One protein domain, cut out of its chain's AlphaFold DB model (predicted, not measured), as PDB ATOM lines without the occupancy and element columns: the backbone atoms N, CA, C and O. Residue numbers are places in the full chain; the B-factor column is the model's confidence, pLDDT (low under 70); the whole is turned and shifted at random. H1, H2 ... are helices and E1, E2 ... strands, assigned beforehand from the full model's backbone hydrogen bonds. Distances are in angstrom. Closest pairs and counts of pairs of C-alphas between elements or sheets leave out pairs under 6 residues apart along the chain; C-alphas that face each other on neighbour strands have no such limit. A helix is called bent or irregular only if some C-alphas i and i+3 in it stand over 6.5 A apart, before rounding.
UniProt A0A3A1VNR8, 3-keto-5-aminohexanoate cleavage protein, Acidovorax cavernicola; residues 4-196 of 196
ATOM      1  N   SER A   4      37.808 -30.885  42.585       83.38
ATOM      2  CA  SER A   4      38.625 -32.105  42.507       83.38
ATOM      3  C   SER A   4      38.063 -33.279  43.316       83.38
ATOM      4  O   SER A   4      38.121 -34.417  42.864       83.38
ATOM      5  N   MET A   5      37.440 -33.005  44.466       87.31
ATOM      6  CA  MET A   5      36.796 -34.033  45.291       87.31
ATOM      7  C   MET A   5      35.578 -34.646  44.587       87.31
ATOM      8  O   MET A   5      35.307 -35.830  44.752       87.31
ATOM      9  N   PHE A   6      34.833 -33.868  43.793       89.31
ATOM     10  CA  PHE A   6      33.733 -34.426  43.001       89.31
ATOM     11  C   PHE A   6      34.265 -35.380  41.937       89.31
ATOM     12  O   PHE A   6      33.763 -36.493  41.831       89.31
ATOM     13  N   ASN A   7      35.320 -34.992  41.220       92.44
ATOM     14  CA  ASN A   7      35.953 -35.849  40.217       92.44
ATOM     15  C   ASN A   7      36.475 -37.159  40.829       92.44
ATOM     16  O   ASN A   7      36.232 -38.233  40.280       92.44
ATOM     17  N   GLU A   8      37.129 -37.085  41.992       95.12
ATOM     18  CA  GLU A   8      37.607 -38.261  42.729       95.12
ATOM     19  C   GLU A   8      36.455 -39.194  43.126       95.12
ATOM     20  O   GLU A   8      36.516 -40.398  42.869       95.12
ATOM     21  N   LEU A   9      35.373 -38.644  43.691       94.62
ATOM     22  CA  LEU A   9      34.205 -39.428  44.096       94.62
ATOM     23  C   LEU A   9      33.506 -40.072  42.897       94.62
ATOM     24  O   LEU A   9      33.181 -41.256  42.952       94.62
ATOM     25  N   ILE A  10      33.309 -39.330  41.804       95.88
ATOM     26  CA  ILE A  10      32.695 -39.865  40.584       95.88
ATOM     27  C   ILE A  10      33.551 -41.011  40.034       95.88
ATOM     28  O   ILE A  10      33.024 -42.090  39.758       95.88
ATOM     29  N   ALA A  11      34.869 -40.819  39.922       97.19
ATOM     30  CA  ALA A  11      35.785 -41.851  39.440       97.19
ATOM     31  C   ALA A  11      35.779 -43.096  40.341       97.19
ATOM     32  O   ALA A  11      35.680 -44.222  39.844       97.19
ATOM     33  N   GLY A  12      35.838 -42.904  41.660       97.56
ATOM     34  CA  GLY A  12      35.819 -43.990  42.637       97.56
ATOM     35  C   GLY A  12      34.528 -44.804  42.581       97.56
ATOM     36  O   GLY A  12      34.577 -46.035  42.567       97.56
ATOM     37  N   VAL A  13      33.382 -44.129  42.482       96.88
ATOM     38  CA  VAL A  13      32.071 -44.772  42.352       96.88
ATOM     39  C   VAL A  13      31.976 -45.552  41.039       96.88
ATOM     40  O   VAL A  13      31.681 -46.747  41.071       96.88
ATOM     41  N   ARG A  14      32.312 -44.936  39.897       96.62
ATOM     42  CA  ARG A  14      32.306 -45.615  38.585       96.62
ATOM     43  C   ARG A  14      33.174 -46.862  38.562       96.62
ATOM     44  O   ARG A  14      32.791 -47.866  37.975       96.62
ATOM     45  N   ALA A  15      34.333 -46.815  39.211       97.81
ATOM     46  CA  ALA A  15      35.248 -47.946  39.234       97.81
ATOM     47  C   ALA A  15      34.734 -49.135  40.066       97.81
ATOM     48  O   ALA A  15      35.320 -50.214  39.978       97.81
ATOM     49  N   ARG A  16      33.730 -48.941  40.938       98.06
ATOM     50  CA  ARG A  16      33.246 -49.945  41.914       98.06
ATOM     51  C   ARG A  16      31.838 -50.427  41.587       98.06
ATOM     52  O   ARG A  16      31.544 -51.598  41.786       98.06
ATOM     53  N   VAL A  17      30.999 -49.540  41.066       97.12
ATOM     54  CA  VAL A  17      29.614 -49.803  40.662       97.12
ATOM     55  C   VAL A  17      29.362 -49.137  39.303       97.12
ATOM     56  O   VAL A  17      28.744 -48.075  39.237       97.12
ATOM     57  N   PRO A  18      29.882 -49.721  38.207       95.19
ATOM     58  CA  PRO A  18      29.924 -49.066  36.896       95.19
ATOM     59  C   PRO A  18      28.542 -48.733  36.324       95.19
ATOM     60  O   PRO A  18      28.399 -47.728  35.632       95.19
ATOM     61  N   GLU A  19      27.527 -49.534  36.650       96.69
ATOM     62  CA  GLU A  19      26.151 -49.367  36.162       96.69
ATOM     63  C   GLU A  19      25.320 -48.375  36.991       96.69
ATOM     64  O   GLU A  19      24.206 -48.030  36.603       96.69
ATOM     65  N   MET A  20      25.830 -47.903  38.134       97.12
ATOM     66  CA  MET A  20      25.080 -46.976  38.978       97.12
ATOM     67  C   MET A  20      25.013 -45.591  38.333       97.12
ATOM     68  O   MET A  20      26.042 -45.022  37.967       97.12
ATOM     69  N   VAL A  21      23.806 -45.026  38.256       95.81
ATOM     70  CA  VAL A  21      23.597 -43.639  37.827       95.81
ATOM     71  C   VAL A  21      24.174 -42.686  38.873       95.81
ATOM     72  O   VAL A  21      23.851 -42.775  40.058       95.81
ATOM     73  N   ILE A  22      25.018 -41.755  38.438       97.19
ATOM     74  CA  ILE A  22      25.658 -40.759  39.295       97.19
ATOM     75  C   ILE A  22      25.010 -39.399  39.060       97.19
ATOM     76  O   ILE A  22      25.201 -38.768  38.017       97.19
ATOM     77  N   GLN A  23      24.290 -38.931  40.076       95.69
ATOM     78  CA  GLN A  23      23.739 -37.583  40.144       95.69
ATOM     79  C   GLN A  23      24.598 -36.702  41.060       95.69
ATOM     80  O   GLN A  23      24.887 -37.072  42.199       95.69
ATOM     81  N   VAL A  24      24.956 -35.506  40.593       94.12
ATOM     82  CA  VAL A  24      25.639 -34.483  41.401       94.12
ATOM     83  C   VAL A  24      24.667 -33.351  41.740       94.12
ATOM     84  O   VAL A  24      23.934 -32.865  40.883       94.12
ATOM     85  N   GLY A  25      24.650 -32.909  42.997       89.62
ATOM     86  CA  GLY A  25      23.811 -31.785  43.414       89.62
ATOM     87  C   GLY A  25      24.309 -30.447  42.849       89.62
ATOM     88  O   GLY A  25      25.474 -30.111  43.042       89.62
ATOM     89  N   GLY A  26      23.440 -29.663  42.204       82.00
ATOM     90  CA  GLY A  26      23.741 -28.315  41.688       82.00
ATOM     91  C   GLY A  26      23.477 -27.154  42.653       82.00
ATOM     92  O   GLY A  26      23.787 -25.995  42.357       82.00
ATOM     93  N   SER A  27      22.942 -27.453  43.836       68.00
ATOM     94  CA  SER A  27      22.699 -26.501  44.935       68.00
ATOM     95  C   SER A  27      23.876 -26.433  45.920       68.00
ATOM     96  O   SER A  27      23.674 -26.239  47.116       68.00
ATOM     97  N   ILE A  28      25.104 -26.684  45.457       63.22
ATOM     98  CA  ILE A  28      26.275 -26.856  46.327       63.22
ATOM     99  C   ILE A  28      27.114 -25.580  46.469       63.22
ATOM    100  O   ILE A  28      27.330 -24.840  45.511       63.22
ATOM    101  N   SER A  29      27.679 -25.399  47.663       55.44
ATOM    102  CA  SER A  29      28.788 -24.476  47.919       55.44
ATOM    103  C   SER A  29      30.120 -25.235  47.838       55.44
ATOM    104  O   SER A  29      30.383 -26.188  48.589       55.44
ATOM    105  N   PHE A  30      30.991 -24.828  46.919       53.12
ATOM    106  CA  PHE A  30      32.394 -25.248  46.898       53.12
ATOM    107  C   PHE A  30      33.195 -24.461  47.943       53.12
ATOM    108  O   PHE A  30      32.922 -23.297  48.222       53.12
ATOM    109  N   ALA A  31      34.157 -25.138  48.566       48.19
ATOM    110  CA  ALA A  31      35.102 -24.488  49.472       48.19
ATOM    111  C   ALA A  31      36.369 -24.157  48.664       48.19
ATOM    112  O   ALA A  31      36.692 -24.965  47.785       48.19
ATOM    113  N   PRO A  32      37.059 -23.031  48.935       49.38
ATOM    114  CA  PRO A  32      38.353 -22.718  48.322       49.38
ATOM    115  C   PRO A  32      39.386 -23.838  48.518       49.38
ATOM    116  O   PRO A  32      39.206 -24.706  49.376       49.38
ATOM    117  N   GLU A  33      40.439 -23.851  47.696       54.09
ATOM    118  CA  GLU A  33      41.486 -24.884  47.761       54.09
ATOM    119  C   GLU A  33      42.373 -24.762  49.009       54.09
ATOM    120  O   GLU A  33      42.949 -25.759  49.448       54.09
ATOM    121  N   ASP A  34      42.418 -23.571  49.599       54.19
ATOM    122  CA  ASP A  34      43.251 -23.194  50.734       54.19
ATOM    123  C   ASP A  34      42.566 -23.539  52.073       54.19
ATOM    124  O   ASP A  34      41.405 -23.178  52.317       54.19
ATOM    125  N   ASP A  35      43.299 -24.210  52.969       44.97
ATOM    126  CA  ASP A  35      42.831 -24.547  54.318       44.97
ATOM    127  C   ASP A  35      42.466 -23.275  55.108       44.97
ATOM    128  O   ASP A  35      43.287 -22.381  55.301       44.97
ATOM    129  N   GLY A  36      41.223 -23.202  55.602       51.59
ATOM    130  CA  GLY A  36      40.764 -22.144  56.516       51.59
ATOM    131  C   GLY A  36      39.744 -21.153  55.948       51.59
ATOM    132  O   GLY A  36      39.240 -20.306  56.688       51.59
ATOM    133  N   SER A  37      39.369 -21.264  54.674       44.50
ATOM    134  CA  SER A  37      38.353 -20.386  54.082       44.50
ATOM    135  C   SER A  37      36.926 -20.894  54.325       44.50
ATOM    136  O   SER A  37      36.596 -22.037  54.010       44.50
ATOM    137  N   ALA A  38      36.041 -20.032  54.841       50.62
ATOM    138  CA  ALA A  38      34.622 -20.358  54.999       50.62
ATOM    139  C   ALA A  38      33.979 -20.700  53.642       50.62
ATOM    140  O   ALA A  38      34.195 -20.000  52.651       50.62
ATOM    141  N   ALA A  39      33.161 -21.757  53.600       47.97
ATOM    142  CA  ALA A  39      32.387 -22.106  52.414       47.97
ATOM    143  C   ALA A  39      31.375 -20.988  52.118       47.97
ATOM    144  O   ALA A  39      30.356 -20.864  52.794       47.97
ATOM    145  N   LYS A  40      31.671 -20.152  51.124       48.88
ATOM    146  CA  LYS A  40      30.734 -19.145  50.620       48.88
ATOM    147  C   LYS A  40      29.826 -19.789  49.576       48.88
ATOM    148  O   LYS A  40      30.260 -20.676  48.843       48.88
ATOM    149  N   TRP A  41      28.578 -19.326  49.485       49.09
ATOM    150  CA  TRP A  41      27.822 -19.489  48.243       49.09
ATOM    151  C   TRP A  41      28.639 -18.835  47.141       49.09
ATOM    152  O   TRP A  41      29.082 -17.695  47.283       49.09
ATOM    153  N   LEU A  42      28.933 -19.593  46.100       56.00
ATOM    154  CA  LEU A  42      29.856 -19.112  45.091       56.00
ATOM    155  C   LEU A  42      29.151 -18.207  44.106       56.00
ATOM    156  O   LEU A  42      27.925 -18.222  44.000       56.00
ATOM    157  N   SER A  43      29.958 -17.468  43.350       62.53
ATOM    158  CA  SER A  43      29.481 -16.832  42.135       62.53
ATOM    159  C   SER A  43      28.773 -17.855  41.244       62.53
ATOM    160  O   SER A  43      29.136 -19.039  41.209       62.53
ATOM    161  N   ASP A  44      27.778 -17.373  40.505       63.75
ATOM    162  CA  ASP A  44      27.044 -18.120  39.482       63.75
ATOM    163  C   ASP A  44      27.993 -18.938  38.576       63.75
ATOM    164  O   ASP A  44      27.740 -20.119  38.319       63.75
ATOM    165  N   ASP A  45      29.157 -18.369  38.236       64.44
ATOM    166  CA  ASP A  45      30.229 -19.016  37.469       64.44
ATOM    167  C   ASP A  45      30.741 -20.324  38.084       64.44
ATOM    168  O   ASP A  45      30.964 -21.296  37.364       64.44
ATOM    169  N   THR A  46      30.882 -20.410  39.410       72.00
ATOM    170  CA  THR A  46      31.424 -21.632  40.028       72.00
ATOM    171  C   THR A  46      30.395 -22.762  40.035       72.00
ATOM    172  O   THR A  46      30.747 -23.933  39.923       72.00
ATOM    173  N   ARG A  47      29.097 -22.445  40.118       77.56
ATOM    174  CA  ARG A  47      28.041 -23.468  40.004       77.56
ATOM    175  C   ARG A  47      27.946 -24.008  38.578       77.56
ATOM    176  O   ARG A  47      27.662 -25.188  38.387       77.56
ATOM    177  N   HIS A  48      28.246 -23.180  37.580       88.75
ATOM    178  CA  HIS A  48      28.331 -23.626  36.193       88.75
ATOM    179  C   HIS A  48      29.481 -24.610  35.931       88.75
ATOM    180  O   HIS A  48      29.336 -25.438  35.031       88.75
ATOM    181  N   MET A  49      30.547 -24.613  36.745       87.06
ATOM    182  CA  MET A  49      31.666 -25.568  36.628       87.06
ATOM    183  C   MET A  49      31.246 -27.033  36.799       87.06
ATOM    184  O   MET A  49      31.983 -27.939  36.425       87.06
ATOM    185  N   LEU A  50      30.046 -27.304  37.321       90.44
ATOM    186  CA  LEU A  50      29.496 -28.661  37.346       90.44
ATOM    187  C   LEU A  50      29.332 -29.273  35.947       90.44
ATOM    188  O   LEU A  50      29.366 -30.494  35.816       90.44
ATOM    189  N   ALA A  51      29.209 -28.446  34.906       93.31
ATOM    190  CA  ALA A  51      29.211 -28.904  33.518       93.31
ATOM    191  C   ALA A  51      30.599 -29.368  33.028       93.31
ATOM    192  O   ALA A  51      30.700 -29.994  31.976       93.31
ATOM    193  N   GLU A  52      31.659 -29.080  33.784       92.69
ATOM    194  CA  GLU A  52      33.059 -29.364  33.440       92.69
ATOM    195  C   GLU A  52      33.633 -30.556  34.228       92.69
ATOM    196  O   GLU A  52      34.812 -30.885  34.093       92.69
ATOM    197  N   LEU A  53      32.814 -31.222  35.052       92.44
ATOM    198  CA  LEU A  53      33.236 -32.389  35.830       92.44
ATOM    199  C   LEU A  53      33.769 -33.514  34.933       92.44
ATOM    200  O   LEU A  53      33.198 -33.843  33.889       92.44
ATOM    201  N   SER A  54      34.862 -34.129  35.379       92.62
ATOM    202  CA  SER A  54      35.549 -35.208  34.673       92.62
ATOM    203  C   SER A  54      36.089 -36.232  35.683       92.62
ATOM    204  O   SER A  54      37.001 -35.897  36.441       92.62
ATOM    205  N   PRO A  55      35.561 -37.471  35.722       94.38
ATOM    206  CA  PRO A  55      34.581 -38.036  34.790       94.38
ATOM    207  C   PRO A  55      33.207 -37.351  34.851       94.38
ATOM    208  O   PRO A  55      32.812 -36.827  35.890       94.38
ATOM    209  N   LYS A  56      32.481 -37.369  33.727       95.31
ATOM    210  CA  LYS A  56      31.151 -36.753  33.639       95.31
ATOM    211  C   LYS A  56      30.142 -37.519  34.511       95.31
ATOM    212  O   LYS A  56      30.091 -38.753  34.417       95.31
ATOM    213  N   PRO A  57      29.337 -36.831  35.338       96.69
ATOM    214  CA  PRO A  57      28.170 -37.445  35.961       96.69
ATOM    215  C   PRO A  57      27.075 -37.686  34.912       96.69
ATOM    216  O   PRO A  57      27.088 -37.077  33.844       96.69
ATOM    217  N   ASP A  58      26.107 -38.544  35.230       97.62
ATOM    218  CA  ASP A  58      24.948 -38.755  34.353       97.62
ATOM    219  C   ASP A  58      23.975 -37.585  34.453       97.62
ATOM    220  O   ASP A  58      23.408 -37.150  33.451       97.62
ATOM    221  N   GLN A  59      23.781 -37.079  35.676       97.25
ATOM    222  CA  GLN A  59      22.808 -36.035  35.964       97.25
ATOM    223  C   GLN A  59      23.374 -34.973  36.907       97.25
ATOM    224  O   GLN A  59      24.182 -35.265  37.795       97.25
ATOM    225  N   VAL A  60      22.902 -33.737  36.758       96.81
ATOM    226  CA  VAL A  60      23.124 -32.649  37.719       96.81
ATOM    227  C   VAL A  60      21.779 -32.068  38.125       96.81
ATOM    228  O   VAL A  60      20.935 -31.782  37.271       96.81
ATOM    229  N   THR A  61      21.565 -31.882  39.429       95.62
ATOM    230  CA  THR A  61      20.321 -31.268  39.897       95.62
ATOM    231  C   THR A  61      20.300 -29.779  39.580       95.62
ATOM    232  O   THR A  61      21.260 -29.065  39.857       95.62
ATOM    233  N   VAL A  62      19.191 -29.283  39.040       95.94
ATOM    234  CA  VAL A  62      19.040 -27.872  38.666       95.94
ATOM    235  C   VAL A  62      17.936 -27.255  39.501       95.94
ATOM    236  O   VAL A  62      16.780 -27.655  39.414       95.94
ATOM    237  N   THR A  63      18.290 -26.266  40.312       93.25
ATOM    238  CA  THR A  63      17.312 -25.463  41.046       93.25
ATOM    239  C   THR A  63      16.609 -24.519  40.084       93.25
ATOM    240  O   THR A  63      17.222 -24.048  39.124       93.25
ATOM    241  N   VAL A  64      15.332 -24.223  40.322       93.69
ATOM    242  CA  VAL A  64      14.583 -23.245  39.529       93.69
ATOM    243  C   VAL A  64      13.766 -22.367  40.463       93.69
ATOM    244  O   VAL A  64      13.071 -22.873  41.338       93.69
ATOM    245  N   ASN A  65      13.857 -21.055  40.234       94.06
ATOM    246  CA  ASN A  65      13.369 -19.989  41.108       94.06
ATOM    247  C   ASN A  65      14.119 -19.910  42.444       94.06
ATOM    248  O   ASN A  65      14.377 -20.906  43.116       94.06
ATOM    249  N   THR A  66      14.484 -18.689  42.833       92.81
ATOM    250  CA  THR A  66      15.033 -18.446  44.166       92.81
ATOM    251  C   THR A  66      13.956 -18.720  45.212       92.81
ATOM    252  O   THR A  66      12.859 -18.174  45.107       92.81
ATOM    253  N   THR A  67      14.279 -19.521  46.225       92.19
ATOM    254  CA  THR A  67      13.375 -19.830  47.345       92.19
ATOM    255  C   THR A  67      14.132 -19.835  48.666       92.19
ATOM    256  O   THR A  67      15.340 -20.086  48.691       92.19
ATOM    257  N   GLN A  68      13.431 -19.595  49.771       91.38
ATOM    258  CA  GLN A  68      13.968 -19.910  51.087       91.38
ATOM    259  C   GLN A  68      13.930 -21.437  51.308       91.38
ATOM    260  O   GLN A  68      13.145 -22.170  50.701       91.38
ATOM    261  N   MET A  69      14.873 -21.924  52.110       91.19
ATOM    262  CA  MET A  69      15.080 -23.336  52.432       91.19
ATOM    263  C   MET A  69      15.378 -23.452  53.932       91.19
ATOM    264  O   MET A  69      16.434 -23.920  54.358       91.19
ATOM    265  N   ASN A  70      14.433 -22.983  54.745       91.00
ATOM    266  CA  ASN A  70      14.449 -23.122  56.195       91.00
ATOM    267  C   ASN A  70      14.172 -24.579  56.599       91.00
ATOM    268  O   ASN A  70      13.096 -24.922  57.069       91.00
ATOM    269  N   VAL A  71      15.168 -25.450  56.458       86.62
ATOM    270  CA  VAL A  71      15.074 -26.875  56.839       86.62
ATOM    271  C   VAL A  71      14.963 -27.105  58.350       86.62
ATOM    272  O   VAL A  71      14.940 -28.248  58.804       86.62
ATOM    273  N   THR A  72      14.982 -26.037  59.141       88.88
ATOM    274  CA  THR A  72      14.968 -26.100  60.598       88.88
ATOM    275  C   THR A  72      13.541 -26.103  61.148       88.88
ATOM    276  O   THR A  72      13.304 -26.722  62.175       88.88
ATOM    277  N   GLU A  73      12.575 -25.488  60.463       87.88
ATOM    278  CA  GLU A  73      11.210 -25.313  60.995       87.88
ATOM    279  C   GLU A  73      10.336 -26.580  60.984       87.88
ATOM    280  O   GLU A  73       9.268 -26.594  61.587       87.88
ATOM    281  N   HIS A  74      10.787 -27.657  60.336       85.19
ATOM    282  CA  HIS A  74      10.126 -28.968  60.377       85.19
ATOM    283  C   HIS A  74      10.442 -29.785  61.642       85.19
ATOM    284  O   HIS A  74       9.912 -30.886  61.795       85.19
ATOM    285  N   ALA A  75      11.312 -29.290  62.522       86.69
ATOM    286  CA  ALA A  75      11.744 -29.985  63.726       86.69
ATOM    287  C   ALA A  75      11.788 -29.026  64.923       86.69
ATOM    288  O   ALA A  75      11.978 -27.817  64.767       86.69
ATOM    289  N   GLY A  76      11.603 -29.563  66.125       88.06
ATOM    290  CA  GLY A  76      11.801 -28.817  67.363       88.06
ATOM    291  C   GLY A  76      13.284 -28.694  67.715       88.06
ATOM    292  O   GLY A  76      14.118 -29.468  67.250       88.06
ATOM    293  N   GLU A  77      13.633 -27.757  68.600       87.44
ATOM    294  CA  GLU A  77      15.015 -27.632  69.099       87.44
ATOM    295  C   GLU A  77      15.515 -28.930  69.756       87.44
ATOM    296  O   GLU A  77      16.680 -29.304  69.611       87.44
ATOM    297  N   ASP A  78      14.611 -29.655  70.422       91.12
ATOM    298  CA  ASP A  78      14.893 -30.935  71.070       91.12
ATOM    299  C   ASP A  78      15.323 -32.038  70.088       91.12
ATOM    300  O   ASP A  78      16.124 -32.898  70.472       91.12
ATOM    301  N   ASP A  79      14.856 -31.994  68.835       90.12
ATOM    302  CA  ASP A  79      15.238 -32.942  67.777       90.12
ATOM    303  C   ASP A  79      16.700 -32.748  67.342       90.12
ATOM    304  O   ASP A  79      17.318 -33.643  66.762       90.12
ATOM    305  N   PHE A  80      17.287 -31.585  67.644       91.12
ATOM    306  CA  PHE A  80      18.677 -31.267  67.322       91.12
ATOM    307  C   PHE A  80      19.657 -31.549  68.466       91.12
ATOM    308  O   PHE A  80      20.859 -31.274  68.346       91.12
ATOM    309  N   ARG A  81      19.185 -32.127  69.575       91.69
ATOM    310  CA  ARG A  81      20.026 -32.460  70.728       91.69
ATOM    311  C   ARG A  81      21.092 -33.487  70.346       91.69
ATOM    312  O   ARG A  81      20.791 -34.592  69.912       91.69
ATOM    313  N   GLY A  82      22.359 -33.132  70.555       91.50
ATOM    314  CA  GLY A  82      23.494 -34.024  70.296       91.50
ATOM    315  C   GLY A  82      23.931 -34.108  68.830       91.50
ATOM    316  O   GLY A  82      24.882 -34.827  68.533       91.50
ATOM    317  N   VAL A  83      23.305 -33.350  67.922       91.44
ATOM    318  CA  VAL A  83      23.752 -33.212  66.527       91.44
ATOM    319  C   VAL A  83      24.217 -31.787  66.241       91.44
ATOM    320  O   VAL A  83      23.856 -30.838  66.934       91.44
ATOM    321  N   SER A  84      25.016 -31.614  65.186       89.94
ATOM    322  CA  SER A  84      25.614 -30.316  64.837       89.94
ATOM    323  C   SER A  84      24.581 -29.209  64.605       89.94
ATOM    324  O   SER A  84      24.854 -28.044  64.881       89.94
ATOM    325  N   ARG A  85      23.368 -29.557  64.156       86.81
ATOM    326  CA  ARG A  85      22.275 -28.595  63.964       86.81
ATOM    327  C   ARG A  85      21.837 -27.903  65.260       86.81
ATOM    328  O   ARG A  85      21.316 -26.798  65.179       86.81
ATOM    329  N   GLY A  86      22.097 -28.499  66.426       89.31
ATOM    330  CA  GLY A  86      21.812 -27.893  67.728       89.31
ATOM    331  C   GLY A  86      22.779 -26.766  68.102       89.31
ATOM    332  O   GLY A  86      22.526 -26.026  69.048       89.31
ATOM    333  N   PHE A  87      23.891 -26.595  67.375       92.56
ATOM    334  CA  PHE A  87      24.783 -25.462  67.597       92.56
ATOM    335  C   PHE A  87      24.126 -24.164  67.100       92.56
ATOM    336  O   PHE A  87      23.791 -24.091  65.914       92.56
ATOM    337  N   PRO A  88      24.013 -23.104  67.930       90.69
ATOM    338  CA  PRO A  88      23.244 -21.904  67.580       90.69
ATOM    339  C   PRO A  88      23.641 -21.249  66.249       90.69
ATOM    340  O   PRO A  88      22.790 -20.805  65.484       90.69
ATOM    341  N   HIS A  89      24.938 -21.225  65.927       88.62
ATOM    342  CA  HIS A  89      25.425 -20.650  64.673       88.62
ATOM    343  C   HIS A  89      24.993 -21.464  63.440       88.62
ATOM    344  O   HIS A  89      24.630 -20.876  62.421       88.62
ATOM    345  N   LEU A  90      24.979 -22.800  63.525       88.19
ATOM    346  CA  LEU A  90      24.474 -23.652  62.447       88.19
ATOM    347  C   LEU A  90      22.955 -23.572  62.367       88.19
ATOM    348  O   LEU A  90      22.436 -23.402  61.269       88.19
ATOM    349  N   TYR A  91      22.251 -23.620  63.500       90.81
ATOM    350  CA  TYR A  91      20.799 -23.443  63.542       90.81
ATOM    351  C   TYR A  91      20.367 -22.185  62.779       90.81
ATOM    352  O   TYR A  91      19.576 -22.280  61.842       90.81
ATOM    353  N   ASN A  92      20.962 -21.031  63.103       90.50
ATOM    354  CA  ASN A  92      20.673 -19.760  62.437       90.50
ATOM    355  C   ASN A  92      21.041 -19.786  60.948       90.50
ATOM    356  O   ASN A  92      20.256 -19.341  60.117       90.50
ATOM    357  N   THR A  93      22.186 -20.381  60.596       88.19
ATOM    358  CA  THR A  93      22.604 -20.526  59.192       88.19
ATOM    359  C   THR A  93      21.569 -21.303  58.372       88.19
ATOM    360  O   THR A  93      21.230 -20.893  57.267       88.19
ATOM    361  N   TYR A  94      21.051 -22.413  58.904       87.69
ATOM    362  CA  TYR A  94      20.037 -23.223  58.224       87.69
ATOM    363  C   TYR A  94      18.642 -22.593  58.263       87.69
ATOM    364  O   TYR A  94      17.874 -22.785  57.322       87.69
ATOM    365  N   LYS A  95      18.325 -21.822  59.310       90.50
ATOM    366  CA  LYS A  95      17.069 -21.070  59.424       90.50
ATOM    367  C   LYS A  95      16.937 -20.018  58.321       90.50
ATOM    368  O   LYS A  95      15.879 -19.872  57.712       90.50
ATOM    369  N   ASP A  96      18.030 -19.315  58.044       90.19
ATOM    370  CA  ASP A  96      18.062 -18.198  57.096       90.19
ATOM    371  C   ASP A  96      18.582 -18.617  55.706       90.19
ATOM    372  O   ASP A  96      18.943 -17.780  54.876       90.19
ATOM    373  N   MET A  97      18.633 -19.924  55.432       88.25
ATOM    374  CA  MET A  97      19.162 -20.451  54.180       88.25
ATOM    375  C   MET A  97      18.230 -20.145  53.001       88.25
ATOM    376  O   MET A  97      17.016 -20.345  53.060       88.25
ATOM    377  N   ILE A  98      18.826 -19.702  51.896       88.38
ATOM    378  CA  ILE A  98      18.164 -19.418  50.620       88.38
ATOM    379  C   ILE A  98      18.862 -20.236  49.540       88.38
ATOM    380  O   ILE A  98      20.085 -20.375  49.553       88.38
ATOM    381  N   VAL A  99      18.087 -20.738  48.583       87.50
ATOM    382  CA  VAL A  99      18.606 -21.358  47.367       87.50
ATOM    383  C   VAL A  99      18.525 -20.334  46.235       87.50
ATOM    384  O   VAL A  99      17.435 -20.108  45.706       87.50
ATOM    385  N   PRO A 100      19.636 -19.675  45.860       87.62
ATOM    386  CA  PRO A 100      19.627 -18.697  44.779       87.62
ATOM    387  C   PRO A 100      19.462 -19.407  43.435       87.62
ATOM    388  O   PRO A 100      20.203 -20.335  43.116       87.62
ATOM    389  N   SER A 101      18.496 -18.979  42.629       90.00
ATOM    390  CA  SER A 101      18.258 -19.585  41.319       90.00
ATOM    391  C   SER A 101      17.527 -18.628  40.386       90.00
ATOM    392  O   SER A 101      16.388 -18.870  39.972       90.00
ATOM    393  N   ASN A 102      18.178 -17.504  40.084       91.12
ATOM    394  CA  ASN A 102      17.630 -16.515  39.162       91.12
ATOM    395  C   ASN A 102      17.449 -17.124  37.741       91.12
ATOM    396  O   ASN A 102      18.113 -18.108  37.394       91.12
ATOM    397  N   PRO A 103      16.545 -16.576  36.904       91.75
ATOM    398  CA  PRO A 103      16.275 -17.140  35.581       91.75
ATOM    399  C   PRO A 103      17.497 -17.182  34.652       91.75
ATOM    400  O   PRO A 103      17.681 -18.166  33.942       91.75
ATOM    401  N   SER A 104      18.343 -16.145  34.674       92.25
ATOM    402  CA  SER A 104      19.547 -16.063  33.836       92.25
ATOM    403  C   SER A 104      20.541 -17.183  34.136       92.25
ATOM    404  O   SER A 104      21.033 -17.827  33.213       92.25
ATOM    405  N   TRP A 105      20.777 -17.461  35.419       92.12
ATOM    406  CA  TRP A 105      21.624 -18.553  35.877       92.12
ATOM    407  C   TRP A 105      21.038 -19.900  35.465       92.12
ATOM    408  O   TRP A 105      21.745 -20.720  34.888       92.12
ATOM    409  N   ALA A 106      19.745 -20.132  35.714       94.06
ATOM    410  CA  ALA A 106      19.125 -21.423  35.418       94.06
ATOM    411  C   ALA A 106      19.196 -21.750  33.917       94.06
ATOM    412  O   ALA A 106      19.567 -22.863  33.545       94.06
ATOM    413  N   GLU A 107      18.900 -20.776  33.050       95.56
ATOM    414  CA  GLU A 107      19.007 -20.959  31.601       95.56
ATOM    415  C   GLU A 107      20.446 -21.236  31.151       95.56
ATOM    416  O   GLU A 107      20.674 -22.154  30.364       95.56
ATOM    417  N   GLU A 108      21.421 -20.471  31.646       95.06
ATOM    418  CA  GLU A 108      22.830 -20.675  31.299       95.06
ATOM    419  C   GLU A 108      23.337 -22.036  31.779       95.06
ATOM    420  O   GLU A 108      23.977 -22.778  31.027       95.06
ATOM    421  N   HIS A 109      22.990 -22.415  33.007       95.38
ATOM    422  CA  HIS A 109      23.407 -23.685  33.577       95.38
ATOM    423  C   HIS A 109      22.877 -24.862  32.760       95.38
ATOM    424  O   HIS A 109      23.640 -25.753  32.393       95.38
ATOM    425  N   VAL A 110      21.591 -24.830  32.406       97.12
ATOM    426  CA  VAL A 110      20.955 -25.868  31.592       97.12
ATOM    427  C   VAL A 110      21.573 -25.949  30.195       97.12
ATOM    428  O   VAL A 110      21.781 -27.059  29.696       97.12
ATOM    429  N   ARG A 111      21.917 -24.815  29.569       96.62
ATOM    430  CA  ARG A 111      22.622 -24.812  28.274       96.62
ATOM    431  C   ARG A 111      23.986 -25.491  28.378       96.62
ATOM    432  O   ARG A 111      24.295 -26.336  27.540       96.62
ATOM    433  N   ARG A 112      24.772 -25.174  29.411       96.56
ATOM    434  CA  ARG A 112      26.096 -25.783  29.628       96.56
ATOM    435  C   ARG A 112      26.010 -27.279  29.910       96.56
ATOM    436  O   ARG A 112      26.756 -28.041  29.303       96.56
ATOM    437  N   LEU A 113      25.077 -27.710  30.761       97.38
ATOM    438  CA  LEU A 113      24.840 -29.135  31.022       97.38
ATOM    439  C   LEU A 113      24.444 -29.876  29.739       97.38
ATOM    440  O   LEU A 113      25.029 -30.909  29.420       97.38
ATOM    441  N   SER A 114      23.534 -29.297  28.949       97.25
ATOM    442  CA  SER A 114      23.114 -29.870  27.664       97.25
ATOM    443  C   SER A 114      24.287 -29.989  26.684       97.25
ATOM    444  O   SER A 114      24.455 -31.031  26.056       97.25
ATOM    445  N   ALA A 115      25.137 -28.960  26.584       96.81
ATOM    446  CA  ALA A 115      26.338 -28.985  25.746       96.81
ATOM    447  C   ALA A 115      27.371 -30.020  26.225       96.81
ATOM    448  O   ALA A 115      28.052 -30.645  25.412       96.81
ATOM    449  N   ALA A 116      27.465 -30.240  27.538       96.69
ATOM    450  CA  ALA A 116      28.321 -31.261  28.131       96.69
ATOM    451  C   ALA A 116      27.754 -32.688  27.996       96.69
ATOM    452  O   ALA A 116      28.492 -33.649  28.235       96.69
ATOM    453  N   GLY A 117      26.489 -32.842  27.589       96.81
ATOM    454  CA  GLY A 117      25.790 -34.127  27.533       96.81
ATOM    455  C   GLY A 117      25.387 -34.661  28.911       96.81
ATOM    456  O   GLY A 117      25.327 -35.872  29.091       96.81
ATOM    457  N   ILE A 118      25.160 -33.771  29.881       97.88
ATOM    458  CA  ILE A 118      24.737 -34.100  31.248       97.88
ATOM    459  C   ILE A 118      23.238 -33.808  31.384       97.88
ATOM    460  O   ILE A 118      22.771 -32.733  31.003       97.88
ATOM    461  N   GLN A 119      22.479 -34.751  31.943       98.06
ATOM    462  CA  GLN A 119      21.036 -34.611  32.138       98.06
ATOM    463  C   GLN A 119      20.729 -33.603  33.257       98.06
ATOM    464  O   GLN A 119      21.188 -33.744  34.391       98.06
ATOM    465  N   SER A 120      19.889 -32.612  32.961       97.94
ATOM    466  CA  SER A 120      19.334 -31.722  33.985       97.94
ATOM    467  C   SER A 120      18.245 -32.452  34.779       97.94
ATOM    468  O   SER A 120      17.266 -32.913  34.190       97.94
ATOM    469  N   ALA A 121      18.394 -32.536  36.102       97.75
ATOM    470  CA  ALA A 121      17.386 -33.072  37.023       97.75
ATOM    471  C   ALA A 121      16.753 -31.925  37.828       97.75
ATOM    472  O   ALA A 121      17.314 -31.442  38.818       97.75
ATOM    473  N   PHE A 122      15.606 -31.429  37.374       98.00
ATOM    474  CA  PHE A 122      15.022 -30.198  37.899       98.00
ATOM    475  C   PHE A 122      14.428 -30.381  39.297       98.00
ATOM    476  O   PHE A 122      13.596 -31.254  39.520       98.00
ATOM    477  N   GLN A 123      14.835 -29.528  40.231       96.62
ATOM    478  CA  GLN A 123      14.287 -29.472  41.583       96.62
ATOM    479  C   GLN A 123      13.092 -28.519  41.583       96.62
ATOM    480  O   GLN A 123      13.252 -27.311  41.386       96.62
ATOM    481  N   CYS A 124      11.901 -29.076  41.772       97.00
ATOM    482  CA  CYS A 124      10.644 -28.351  41.789       97.00
ATOM    483  C   CYS A 124      10.152 -28.200  43.224       97.00
ATOM    484  O   CYS A 124       9.727 -29.167  43.848       97.00
ATOM    485  N   TYR A 125      10.190 -26.973  43.733       95.50
ATOM    486  CA  TYR A 125       9.799 -26.664  45.110       95.50
ATOM    487  C   TYR A 125       8.297 -26.486  45.280       95.50
ATOM    488  O   TYR A 125       7.773 -26.613  46.376       95.50
ATOM    489  N   ASN A 126       7.627 -26.131  44.191       94.38
ATOM    490  CA  ASN A 126       6.187 -25.994  44.057       94.38
ATOM    491  C   ASN A 126       5.861 -25.940  42.556       94.38
ATOM    492  O   ASN A 126       6.753 -26.026  41.700       94.38
ATOM    493  N   ILE A 127       4.584 -25.774  42.213       96.06
ATOM    494  CA  ILE A 127       4.141 -25.714  40.811       96.06
ATOM    495  C   ILE A 127       4.819 -24.589  40.006       96.06
ATOM    496  O   ILE A 127       5.076 -24.764  38.817       96.06
ATOM    497  N   ASN A 128       5.209 -23.477  40.641       95.44
ATOM    498  CA  ASN A 128       5.825 -22.341  39.943       95.44
ATOM    499  C   ASN A 128       7.216 -22.689  39.376       95.44
ATOM    500  O   ASN A 128       7.608 -22.171  38.322       95.44
ATOM    501  N   SER A 129       7.943 -23.602  40.035       96.12
ATOM    502  CA  SER A 129       9.188 -24.170  39.500       96.12
ATOM    503  C   SER A 129       8.936 -24.876  38.174       96.12
ATOM    504  O   SER A 129       9.635 -24.612  37.192       96.12
ATOM    505  N   PHE A 130       7.894 -25.709  38.115       96.69
ATOM    506  CA  PHE A 130       7.510 -26.391  36.885       96.69
ATOM    507  C   PHE A 130       7.058 -25.414  35.798       96.69
ATOM    508  O   PHE A 130       7.544 -25.512  34.674       96.69
ATOM    509  N   GLU A 131       6.225 -24.420  36.112       96.62
ATOM    510  CA  GLU A 131       5.803 -23.413  35.125       96.62
ATOM    511  C   GLU A 131       6.996 -22.665  34.508       96.62
ATOM    512  O   GLU A 131       7.014 -22.351  33.313       96.62
ATOM    513  N   THR A 132       8.033 -22.394  35.305       97.00
ATOM    514  CA  THR A 132       9.271 -21.776  34.813       97.00
ATOM    515  C   THR A 132      10.016 -22.707  33.851       97.00
ATOM    516  O   THR A 132      10.468 -22.262  32.789       97.00
ATOM    517  N   ILE A 133      10.115 -23.997  34.180       97.50
ATOM    518  CA  ILE A 133      10.737 -25.025  33.327       97.50
ATOM    519  C   ILE A 133       9.944 -25.199  32.031       97.50
ATOM    520  O   ILE A 133      10.521 -25.203  30.945       97.50
ATOM    521  N   GLU A 134       8.620 -25.263  32.111       96.38
ATOM    522  CA  GLU A 134       7.741 -25.375  30.952       96.38
ATOM    523  C   GLU A 134       7.957 -24.197  29.987       96.38
ATOM    524  O   GLU A 134       8.144 -24.386  28.782       96.38
ATOM    525  N   ARG A 135       8.034 -22.966  30.506       96.38
ATOM    526  CA  ARG A 135       8.354 -21.774  29.700       96.38
ATOM    527  C   ARG A 135       9.772 -21.814  29.131       96.38
ATOM    528  O   ARG A 135      10.005 -21.284  28.043       96.38
ATOM    529  N   MET A 136      10.736 -22.409  29.833       96.56
ATOM    530  CA  MET A 136      12.098 -22.631  29.330       96.56
ATOM    531  C   MET A 136      12.104 -23.615  28.146       96.56
ATOM    532  O   MET A 136      12.747 -23.347  27.128       96.56
ATOM    533  N   ILE A 137      11.322 -24.694  28.236       96.69
ATOM    534  CA  ILE A 137      11.129 -25.685  27.166       96.69
ATOM    535  C   ILE A 137      10.430 -25.057  25.959       96.69
ATOM    536  O   ILE A 137      10.918 -25.174  24.836       96.69
ATOM    537  N   ARG A 138       9.333 -24.321  26.173       96.69
ATOM    538  CA  ARG A 138       8.586 -23.636  25.099       96.69
ATOM    539  C   ARG A 138       9.445 -22.626  24.334       96.69
ATOM    540  O   ARG A 138       9.261 -22.458  23.134       96.69
ATOM    541  N   ARG A 139      10.406 -21.984  25.006       96.88
ATOM    542  CA  ARG A 139      11.397 -21.085  24.385       96.88
ATOM    543  C   ARG A 139      12.565 -21.824  23.718       96.88
ATOM    544  O   ARG A 139      13.433 -21.186  23.132       96.88
ATOM    545  N   GLY A 140      12.609 -23.152  23.801       96.44
ATOM    546  CA  GLY A 140      13.645 -23.985  23.196       96.44
ATOM    547  C   GLY A 140      14.996 -23.945  23.911       96.44
ATOM    548  O   GLY A 140      15.981 -24.395  23.331       96.44
ATOM    549  N   VAL A 141      15.056 -23.420  25.141       96.44
ATOM    550  CA  VAL A 141      16.289 -23.371  25.944       96.44
ATOM    551  C   VAL A 141      16.665 -24.762  26.452       96.44
ATOM    552  O   VAL A 141      17.842 -25.107  26.470       96.44
ATOM    553  N   TYR A 142      15.666 -25.571  26.806       97.38
ATOM    554  CA  TYR A 142      15.838 -26.972  27.168       97.38
ATOM    555  C   TYR A 142      15.034 -27.867  26.226       97.38
ATOM    556  O   TYR A 142      13.880 -27.568  25.920       97.38
ATOM    557  N   LYS A 143      15.653 -28.952  25.753       95.94
ATOM    558  CA  LYS A 143      15.051 -29.898  24.795       95.94
ATOM    559  C   LYS A 143      15.309 -31.370  25.150       95.94
ATOM    560  O   LYS A 143      15.067 -32.240  24.322       95.94
ATOM    561  N   GLY A 144      15.855 -31.638  26.336       95.00
ATOM    562  CA  GLY A 144      16.137 -32.995  26.801       95.00
ATOM    563  C   GLY A 144      14.937 -33.650  27.499       95.00
ATOM    564  O   GLY A 144      13.887 -33.020  27.643       95.00
ATOM    565  N   PRO A 145      15.097 -34.897  27.975       96.44
ATOM    566  CA  PRO A 145      14.110 -35.576  28.814       96.44
ATOM    567  C   PRO A 145      13.726 -34.743  30.041       96.44
ATOM    568  O   PRO A 145      14.585 -34.127  30.674       96.44
ATOM    569  N   LEU A 146      12.444 -34.716  30.404       97.69
ATOM    570  CA  LEU A 146      11.994 -33.969  31.574       97.69
ATOM    571  C   LEU A 146      12.126 -34.834  32.832       97.69
ATOM    572  O   LEU A 146      11.240 -35.624  33.141       97.69
ATOM    573  N   VAL A 147      13.240 -34.672  33.546       97.94
ATOM    574  CA  VAL A 147      13.479 -35.290  34.857       97.94
ATOM    575  C   VAL A 147      13.237 -34.245  35.937       97.94
ATOM    576  O   VAL A 147      13.855 -33.178  35.913       97.94
ATOM    577  N   MET A 148      12.336 -34.540  36.869       97.75
ATOM    578  CA  MET A 148      11.931 -33.639  37.942       97.75
ATOM    579  C   MET A 148      11.960 -34.343  39.298       97.75
ATOM    580  O   MET A 148      11.676 -35.534  39.412       97.75
ATOM    581  N   ASN A 149      12.261 -33.579  40.337       97.31
ATOM    582  CA  ASN A 149      12.111 -33.968  41.729       97.31
ATOM    583  C   ASN A 149      11.164 -32.969  42.393       97.31
ATOM    584  O   ASN A 149      11.440 -31.770  42.371       97.31
ATOM    585  N   TRP A 150      10.041 -33.437  42.931       97.81
ATOM    586  CA  TRP A 150       9.162 -32.615  43.757       97.81
ATOM    587  C   TRP A 150       9.720 -32.576  45.177       97.81
ATOM    588  O   TRP A 150       9.810 -33.611  45.833       97.81
ATOM    589  N   VAL A 151      10.119 -31.392  45.636       95.56
ATOM    590  CA  VAL A 151      10.895 -31.217  46.867       95.56
ATOM    591  C   VAL A 151      10.060 -30.503  47.922       95.56
ATOM    592  O   VAL A 151       9.785 -29.312  47.800       95.56
ATOM    593  N   ALA A 152       9.719 -31.213  48.995       95.12
ATOM    594  CA  ALA A 152       8.878 -30.733  50.089       95.12
ATOM    595  C   ALA A 152       9.629 -30.737  51.434       95.12
ATOM    596  O   ALA A 152       9.338 -31.522  52.344       95.12
ATOM    597  N   ILE A 153      10.644 -29.871  51.554       91.75
ATOM    598  CA  ILE A 153      11.586 -29.842  52.695       91.75
ATOM    599  C   ILE A 153      11.568 -28.533  53.505       91.75
ATOM    600  O   ILE A 153      12.496 -28.304  54.282       91.75
ATOM    601  N   SER A 154      10.499 -27.733  53.378       88.44
ATOM    602  CA  SER A 154      10.252 -26.462  54.090       88.44
ATOM    603  C   SER A 154      10.896 -25.204  53.489       88.44
ATOM    604  O   SER A 154      11.555 -25.251  52.455       88.44
ATOM    605  N   GLY A 155      10.687 -24.046  54.123       87.81
ATOM    606  CA  GLY A 155      11.288 -22.764  53.763       87.81
ATOM    607  C   GLY A 155      10.552 -21.962  52.703       87.81
ATOM    608  O   GLY A 155      11.081 -20.959  52.253       87.81
ATOM    609  N   GLY A 156       9.364 -22.381  52.279       89.19
ATOM    610  CA  GLY A 156       8.663 -21.813  51.116       89.19
ATOM    611  C   GLY A 156       8.506 -22.800  49.958       89.19
ATOM    612  O   GLY A 156       7.896 -22.480  48.939       89.19
ATOM    613  N   MET A 157       9.031 -24.011  50.133       93.94
ATOM    614  CA  MET A 157       8.674 -25.172  49.327       93.94
ATOM    615  C   MET A 157       7.312 -25.725  49.765       93.94
ATOM    616  O   MET A 157       6.811 -25.383  50.840       93.94
ATOM    617  N   ASP A 158       6.725 -26.586  48.942       95.00
ATOM    618  CA  ASP A 158       5.457 -27.232  49.245       95.00
ATOM    619  C   ASP A 158       5.523 -27.965  50.589       95.00
ATOM    620  O   ASP A 158       6.514 -28.605  50.952       95.00
ATOM    621  N   GLN A 159       4.416 -27.913  51.328       93.31
ATOM    622  CA  GLN A 159       4.231 -28.807  52.462       93.31
ATOM    623  C   GLN A 159       4.150 -30.248  51.947       93.31
ATOM    624  O   GLN A 159       3.457 -30.521  50.963       93.31
ATOM    625  N   ALA A 160       4.796 -31.165  52.669       94.12
ATOM    626  CA  ALA A 160       4.792 -32.598  52.403       94.12
ATOM    627  C   ALA A 160       3.411 -33.233  52.668       94.12
ATOM    628  O   ALA A 160       3.201 -33.925  53.661       94.12
ATOM    629  N   ASN A 161       2.446 -32.976  51.788       92.69
ATOM    630  CA  ASN A 161       1.113 -33.563  51.837       92.69
ATOM    631  C   ASN A 161       0.634 -33.962  50.432       92.69
ATOM    632  O   ASN A 161       1.130 -33.472  49.415       92.69
ATOM    633  N   ILE A 162      -0.366 -34.845  50.387       94.19
ATOM    634  CA  ILE A 162      -0.899 -35.385  49.133       94.19
ATOM    635  C   ILE A 162      -1.544 -34.321  48.241       94.19
ATOM    636  O   ILE A 162      -1.482 -34.437  47.024       94.19
ATOM    637  N   TYR A 163      -2.151 -33.279  48.809       95.88
ATOM    638  CA  TYR A 163      -2.857 -32.266  48.025       95.88
ATOM    639  C   TYR A 163      -1.888 -31.447  47.171       95.88
ATOM    640  O   TYR A 163      -2.148 -31.227  45.988       95.88
ATOM    641  N   ASN A 164      -0.748 -31.059  47.744       96.31
ATOM    642  CA  ASN A 164       0.296 -30.340  47.020       96.31
ATOM    643  C   ASN A 164       0.940 -31.229  45.952       96.31
ATOM    644  O   ASN A 164       1.033 -30.821  44.794       96.31
ATOM    645  N   LEU A 165       1.291 -32.470  46.311       96.56
ATOM    646  CA  LEU A 165       1.862 -33.423  45.361       96.56
ATOM    647  C   LEU A 165       0.896 -33.709  44.201       96.56
ATOM    648  O   LEU A 165       1.288 -33.625  43.042       96.56
ATOM    649  N   ALA A 166      -0.382 -33.973  44.480       96.06
ATOM    650  CA  ALA A 166      -1.387 -34.209  43.445       96.06
ATOM    651  C   ALA A 166      -1.583 -32.983  42.538       96.06
ATOM    652  O   ALA A 166      -1.733 -33.134  41.326       96.06
ATOM    653  N   ASN A 167      -1.540 -31.768  43.095       96.44
ATOM    654  CA  ASN A 167      -1.600 -30.544  42.299       96.44
ATOM    655  C   ASN A 167      -0.390 -30.405  41.358       96.44
ATOM    656  O   ASN A 167      -0.567 -30.017  40.203       96.44
ATOM    657  N   PHE A 168       0.812 -30.758  41.824       97.12
ATOM    658  CA  PHE A 168       2.016 -30.795  40.995       97.12
ATOM    659  C   PHE A 168       1.919 -31.860  39.891       97.12
ATOM    660  O   PHE A 168       2.102 -31.547  38.714       97.12
ATOM    661  N   LEU A 169       1.562 -33.097  40.250       95.31
ATOM    662  CA  LEU A 169       1.443 -34.221  39.315       95.31
ATOM    663  C   LEU A 169       0.401 -33.960  38.224       95.31
ATOM    664  O   LEU A 169       0.640 -34.287  37.068       95.31
ATOM    665  N   ARG A 170      -0.715 -33.300  38.556       95.56
ATOM    666  CA  ARG A 170      -1.747 -32.905  37.582       95.56
ATOM    667  C   ARG A 170      -1.202 -32.007  36.464       95.56
ATOM    668  O   ARG A 170      -1.766 -31.990  35.373       95.56
ATOM    669  N   ALA A 171      -0.176 -31.207  36.744       95.25
ATOM    670  CA  ALA A 171       0.429 -30.307  35.767       95.25
ATOM    671  C   ALA A 171       1.558 -30.972  34.963       95.25
ATOM    672  O   ALA A 171       1.907 -30.483  33.887       95.25
ATOM    673  N   ALA A 172       2.136 -32.061  35.472       95.06
ATOM    674  CA  ALA A 172       3.257 -32.720  34.830       95.06
ATOM    675  C   ALA A 172       2.822 -33.474  33.554       95.06
ATOM    676  O   ALA A 172       1.756 -34.084  33.532       95.06
ATOM    677  N   PRO A 173       3.631 -33.447  32.480       94.56
ATOM    678  CA  PRO A 173       3.303 -34.143  31.239       94.56
ATOM    679  C   PRO A 173       3.576 -35.653  31.339       94.56
ATOM    680  O   PRO A 173       4.523 -36.064  32.005       94.56
ATOM    681  N   ASP A 174       2.831 -36.459  30.576       90.81
ATOM    682  CA  ASP A 174       2.830 -37.938  30.616       90.81
ATOM    683  C   ASP A 174       4.204 -38.628  30.462       90.81
ATOM    684  O   ASP A 174       4.368 -39.769  30.876       90.81
ATOM    685  N   ASN A 175       5.206 -37.958  29.884       91.94
ATOM    686  CA  ASN A 175       6.556 -38.509  29.674       91.94
ATOM    687  C   ASN A 175       7.612 -37.938  30.637       91.94
ATOM    688  O   ASN A 175       8.814 -38.096  30.406       91.94
ATOM    689  N   ALA A 176       7.192 -37.216  31.676       96.81
ATOM    690  CA  ALA A 176       8.101 -36.767  32.717       96.81
ATOM    691  C   ALA A 176       8.516 -37.928  33.629       96.81
ATOM    692  O   ALA A 176       7.700 -38.763  34.010       96.81
ATOM    693  N   VAL A 177       9.781 -37.932  34.045       96.75
ATOM    694  CA  VAL A 177      10.262 -38.778  35.142       96.75
ATOM    695  C   VAL A 177      10.212 -37.945  36.409       96.75
ATOM    696  O   VAL A 177      10.902 -36.931  36.501       96.75
ATOM    697  N   ILE A 178       9.390 -38.356  37.371       97.00
ATOM    698  CA  ILE A 178       9.164 -37.605  38.604       97.00
ATOM    699  C   ILE A 178       9.645 -38.432  39.788       97.00
ATOM    700  O   ILE A 178       9.280 -39.590  39.952       97.00
ATOM    701  N   THR A 179      10.468 -37.801  40.613       97.12
ATOM    702  CA  THR A 179      10.860 -38.279  41.938       97.12
ATOM    703  C   THR A 179      10.239 -37.377  42.998       97.12
ATOM    704  O   THR A 179       9.819 -36.256  42.695       97.12
ATOM    705  N   VAL A 180      10.120 -37.880  44.224       97.19
ATOM    706  CA  VAL A 180       9.581 -37.127  45.357       97.19
ATOM    707  C   VAL A 180      10.607 -37.099  46.481       97.19
ATOM    708  O   VAL A 180      11.252 -38.104  46.776       97.19
ATOM    709  N   GLU A 181      10.744 -35.943  47.114       94.56
ATOM    710  CA  GLU A 181      11.655 -35.705  48.223       94.56
ATOM    711  C   GLU A 181      10.916 -34.980  49.345       94.56
ATOM    712  O   GLU A 181      10.181 -34.016  49.135       94.56
ATOM    713  N   SER A 182      11.144 -35.425  50.575       94.12
ATOM    714  CA  SER A 182      10.691 -34.738  51.779       94.12
ATOM    715  C   SER A 182      11.697 -34.954  52.908       94.12
ATOM    716  O   SER A 182      12.693 -35.658  52.740       94.12
ATOM    717  N   SER A 183      11.473 -34.318  54.055       90.31
ATOM    718  CA  SER A 183      12.387 -34.374  55.197       90.31
ATOM    719  C   SER A 183      11.738 -34.978  56.442       90.31
ATOM    720  O   SER A 183      10.513 -35.041  56.564       90.31
ATOM    721  N   VAL A 184      12.583 -35.420  57.380       87.19
ATOM    722  CA  VAL A 184      12.199 -35.931  58.708       87.19
ATOM    723  C   VAL A 184      11.136 -37.041  58.642       87.19
ATOM    724  O   VAL A 184      11.290 -38.001  57.889       87.19
ATOM    725  N   LEU A 185      10.061 -36.939  59.425       89.69
ATOM    726  CA  LEU A 185       8.987 -37.931  59.490       89.69
ATOM    727  C   LEU A 185       8.167 -38.039  58.195       89.69
ATOM    728  O   LEU A 185       7.414 -38.998  58.040       89.69
ATOM    729  N   ASN A 186       8.329 -37.106  57.253       92.44
ATOM    730  CA  ASN A 186       7.607 -37.137  55.983       92.44
ATOM    731  C   ASN A 186       8.260 -38.060  54.940       92.44
ATOM    732  O   ASN A 186       7.579 -38.460  53.997       92.44
ATOM    733  N   VAL A 187       9.532 -38.451  55.124       93.88
ATOM    734  CA  VAL A 187      10.304 -39.234  54.136       93.88
ATOM    735  C   VAL A 187       9.568 -40.507  53.729       93.88
ATOM    736  O   VAL A 187       9.305 -40.727  52.550       93.88
ATOM    737  N   LEU A 188       9.208 -41.344  54.703       95.62
ATOM    738  CA  LEU A 188       8.534 -42.610  54.429       95.62
ATOM    739  C   LEU A 188       7.149 -42.423  53.781       95.62
ATOM    740  O   LEU A 188       6.934 -43.010  52.722       95.62
ATOM    741  N   PRO A 189       6.208 -41.641  54.350       95.12
ATOM    742  CA  PRO A 189       4.874 -41.518  53.765       95.12
ATOM    743  C   PRO A 189       4.891 -40.901  52.361       95.12
ATOM    744  O   PRO A 189       4.186 -41.399  51.488       95.12
ATOM    745  N   ILE A 190       5.716 -39.879  52.106       96.19
ATOM    746  CA  ILE A 190       5.813 -39.271  50.772       96.19
ATOM    747  C   ILE A 190       6.410 -40.246  49.759       96.19
ATOM    748  O   ILE A 190       5.865 -40.379  48.665       96.19
ATOM    749  N   ASN A 191       7.465 -40.979  50.120       95.56
ATOM    750  CA  ASN A 191       8.056 -41.958  49.208       95.56
ATOM    751  C   ASN A 191       7.080 -43.096  48.885       95.56
ATOM    752  O   ASN A 191       7.014 -43.525  47.738       95.56
ATOM    753  N   MET A 192       6.295 -43.563  49.863       96.19
ATOM    754  CA  MET A 192       5.262 -44.578  49.622       96.19
ATOM    755  C   MET A 192       4.179 -44.087  48.660       96.19
ATOM    756  O   MET A 192       3.733 -44.861  47.821       96.19
ATOM    757  N   ILE A 193       3.785 -42.812  48.752       95.31
ATOM    758  CA  ILE A 193       2.856 -42.197  47.796       95.31
ATOM    759  C   ILE A 193       3.497 -42.105  46.407       95.31
ATOM    760  O   ILE A 193       2.845 -42.431  45.429       95.31
ATOM    761  N   GLY A 194       4.762 -41.688  46.310       92.94
ATOM    762  CA  GLY A 194       5.451 -41.553  45.023       92.94
ATOM    763  C   GLY A 194       5.697 -42.876  44.288       92.94
ATOM    764  O   GLY A 194       5.903 -42.861  43.080       92.94
ATOM    765  N   MET A 195       5.695 -44.008  45.000       94.50
ATOM    766  CA  MET A 195       5.828 -45.347  44.410       94.50
ATOM    767  C   MET A 195       4.494 -45.975  43.975       94.50
ATOM    768  O   MET A 195       4.526 -46.984  43.270       94.50
ATOM    769  N   ALA A 196       3.361 -45.446  44.444       91.25
ATOM    770  CA  ALA A 196       2.023 -45.979  44.184       91.25
ATOM    771  C   ALA A 196       1.419 -45.388  42.904       91.25
ATOM    772  O   ALA A 196       0.774 -46.168  42.168       91.25
TER     773      ALA A 196
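Overview. This is residues 4 to 196 of the 196 residues of the protein "3-keto-5-aminohexanoate cleavage protein" of Acidovorax cavernicola (UniProt A0A3A1VNR8). A strongly twisted wall of four parallel strands, E1 to E4, has helices H5, H6, H7 and H8 packed over one face, with H2 side by side with H5. After E1 the chain runs far out to the two short helices H3 and H4 and comes back, while H1 lies away from the sheet, beyond its E1 edge. The printed part has 193 residues, with eight named helices and four named strands in the order H1 H2 E1 H3 H4 H5 E2 H6 E3 H7 E4 H8; its class is mixed, helices and strands. The whole is compact, with a radius of gyration of the C-alphas of 17.4 A and spans of 47 by 46 by 36 A.

Along the chain. The strands are E1, residues 59 to 63, 13.0 A; E2, 119 to 124, 15.5 A; E3, 147 to 152, 16.6 A; and E4, 177 to 182, 17.1 A. C-alpha 59 is at (22.808, -36.035, 35.964). The helices are H5, residues 103 to 116, 20.0 A; H6, 127 to 138, 16.5 A; H7, 162 to 171, 14.4 A; H8, 184 to 195, 18.3 A; H2, 44 to 52, 14.1 A; H1, 4 to 14, 15.4 A, beginning at (38.625, -32.105, 42.507); H3, 77 to 80; and H4, 88 to 95. H8 is only just irregular, with C-alphas 185 and 188 6.9 A apart; it ends at Met 195, with C-alpha 195 at (5.828, -45.347, 44.410).

Arrangement. The sheet order is E1 E2 E3 E4, with N 60 and O 119 at 2.9 A, N 122 and O 147 at 2.9 A, and N 148 and O 177 at 2.8 A within hydrogen-bond range. Two layers, helices on one face of a sheet, are made by H5, H6, H7 and H8 and the strands. The strand-helix-strand units, parallel neighbours joined through helices, are E1, H3 H4 H5, E2; and E2, H6, E3 and E3, H7, E4, both with right-handed crossovers. H5 is over E1 and E2 at a height over the sheet of 9.9 A, and its Val 110 comes closest to Ser 120 of E2, C-alphas 6.5 A apart. H6 is over E2, and H7 over E3 and E4. H6 and H7 only just touch, with 3 pairs of C-alphas within 8 A, made by Ile 127 alone of H6; the closest are those of Ile 127 and Phe 168, 5.5 A. H8 is only just over E4, on which 3 of its C-alphas fall. H2 touches H5 at a shallow tilt of 16 degrees, the same way, the closest C-alphas being those of Ala 51 and Leu 113, 5.0 A. H1 and H2 are apart, and so are H3 and H4. Every O i to N i+4 pair is within hydrogen-bond range in H1, H4, H5 and H6, against 2 of 5 in H2, where 6 of 6 O i to N i+3 pairs are, 5 of 6 in H7 and 6 of 8 in H8; H3 is too short for such a pair.

Size, cuts and confidence. The C-alphas farthest apart are those of Gly 82 and Arg 139, 49.2 A. The printed part has no cut. The links H1 to H2 and E1 to H3 are long. Residues 67 to 68 pair antiparallel with 98 to 99. Mean pLDDT of the printed part is 89.6; residues 27 to 45 are under 70.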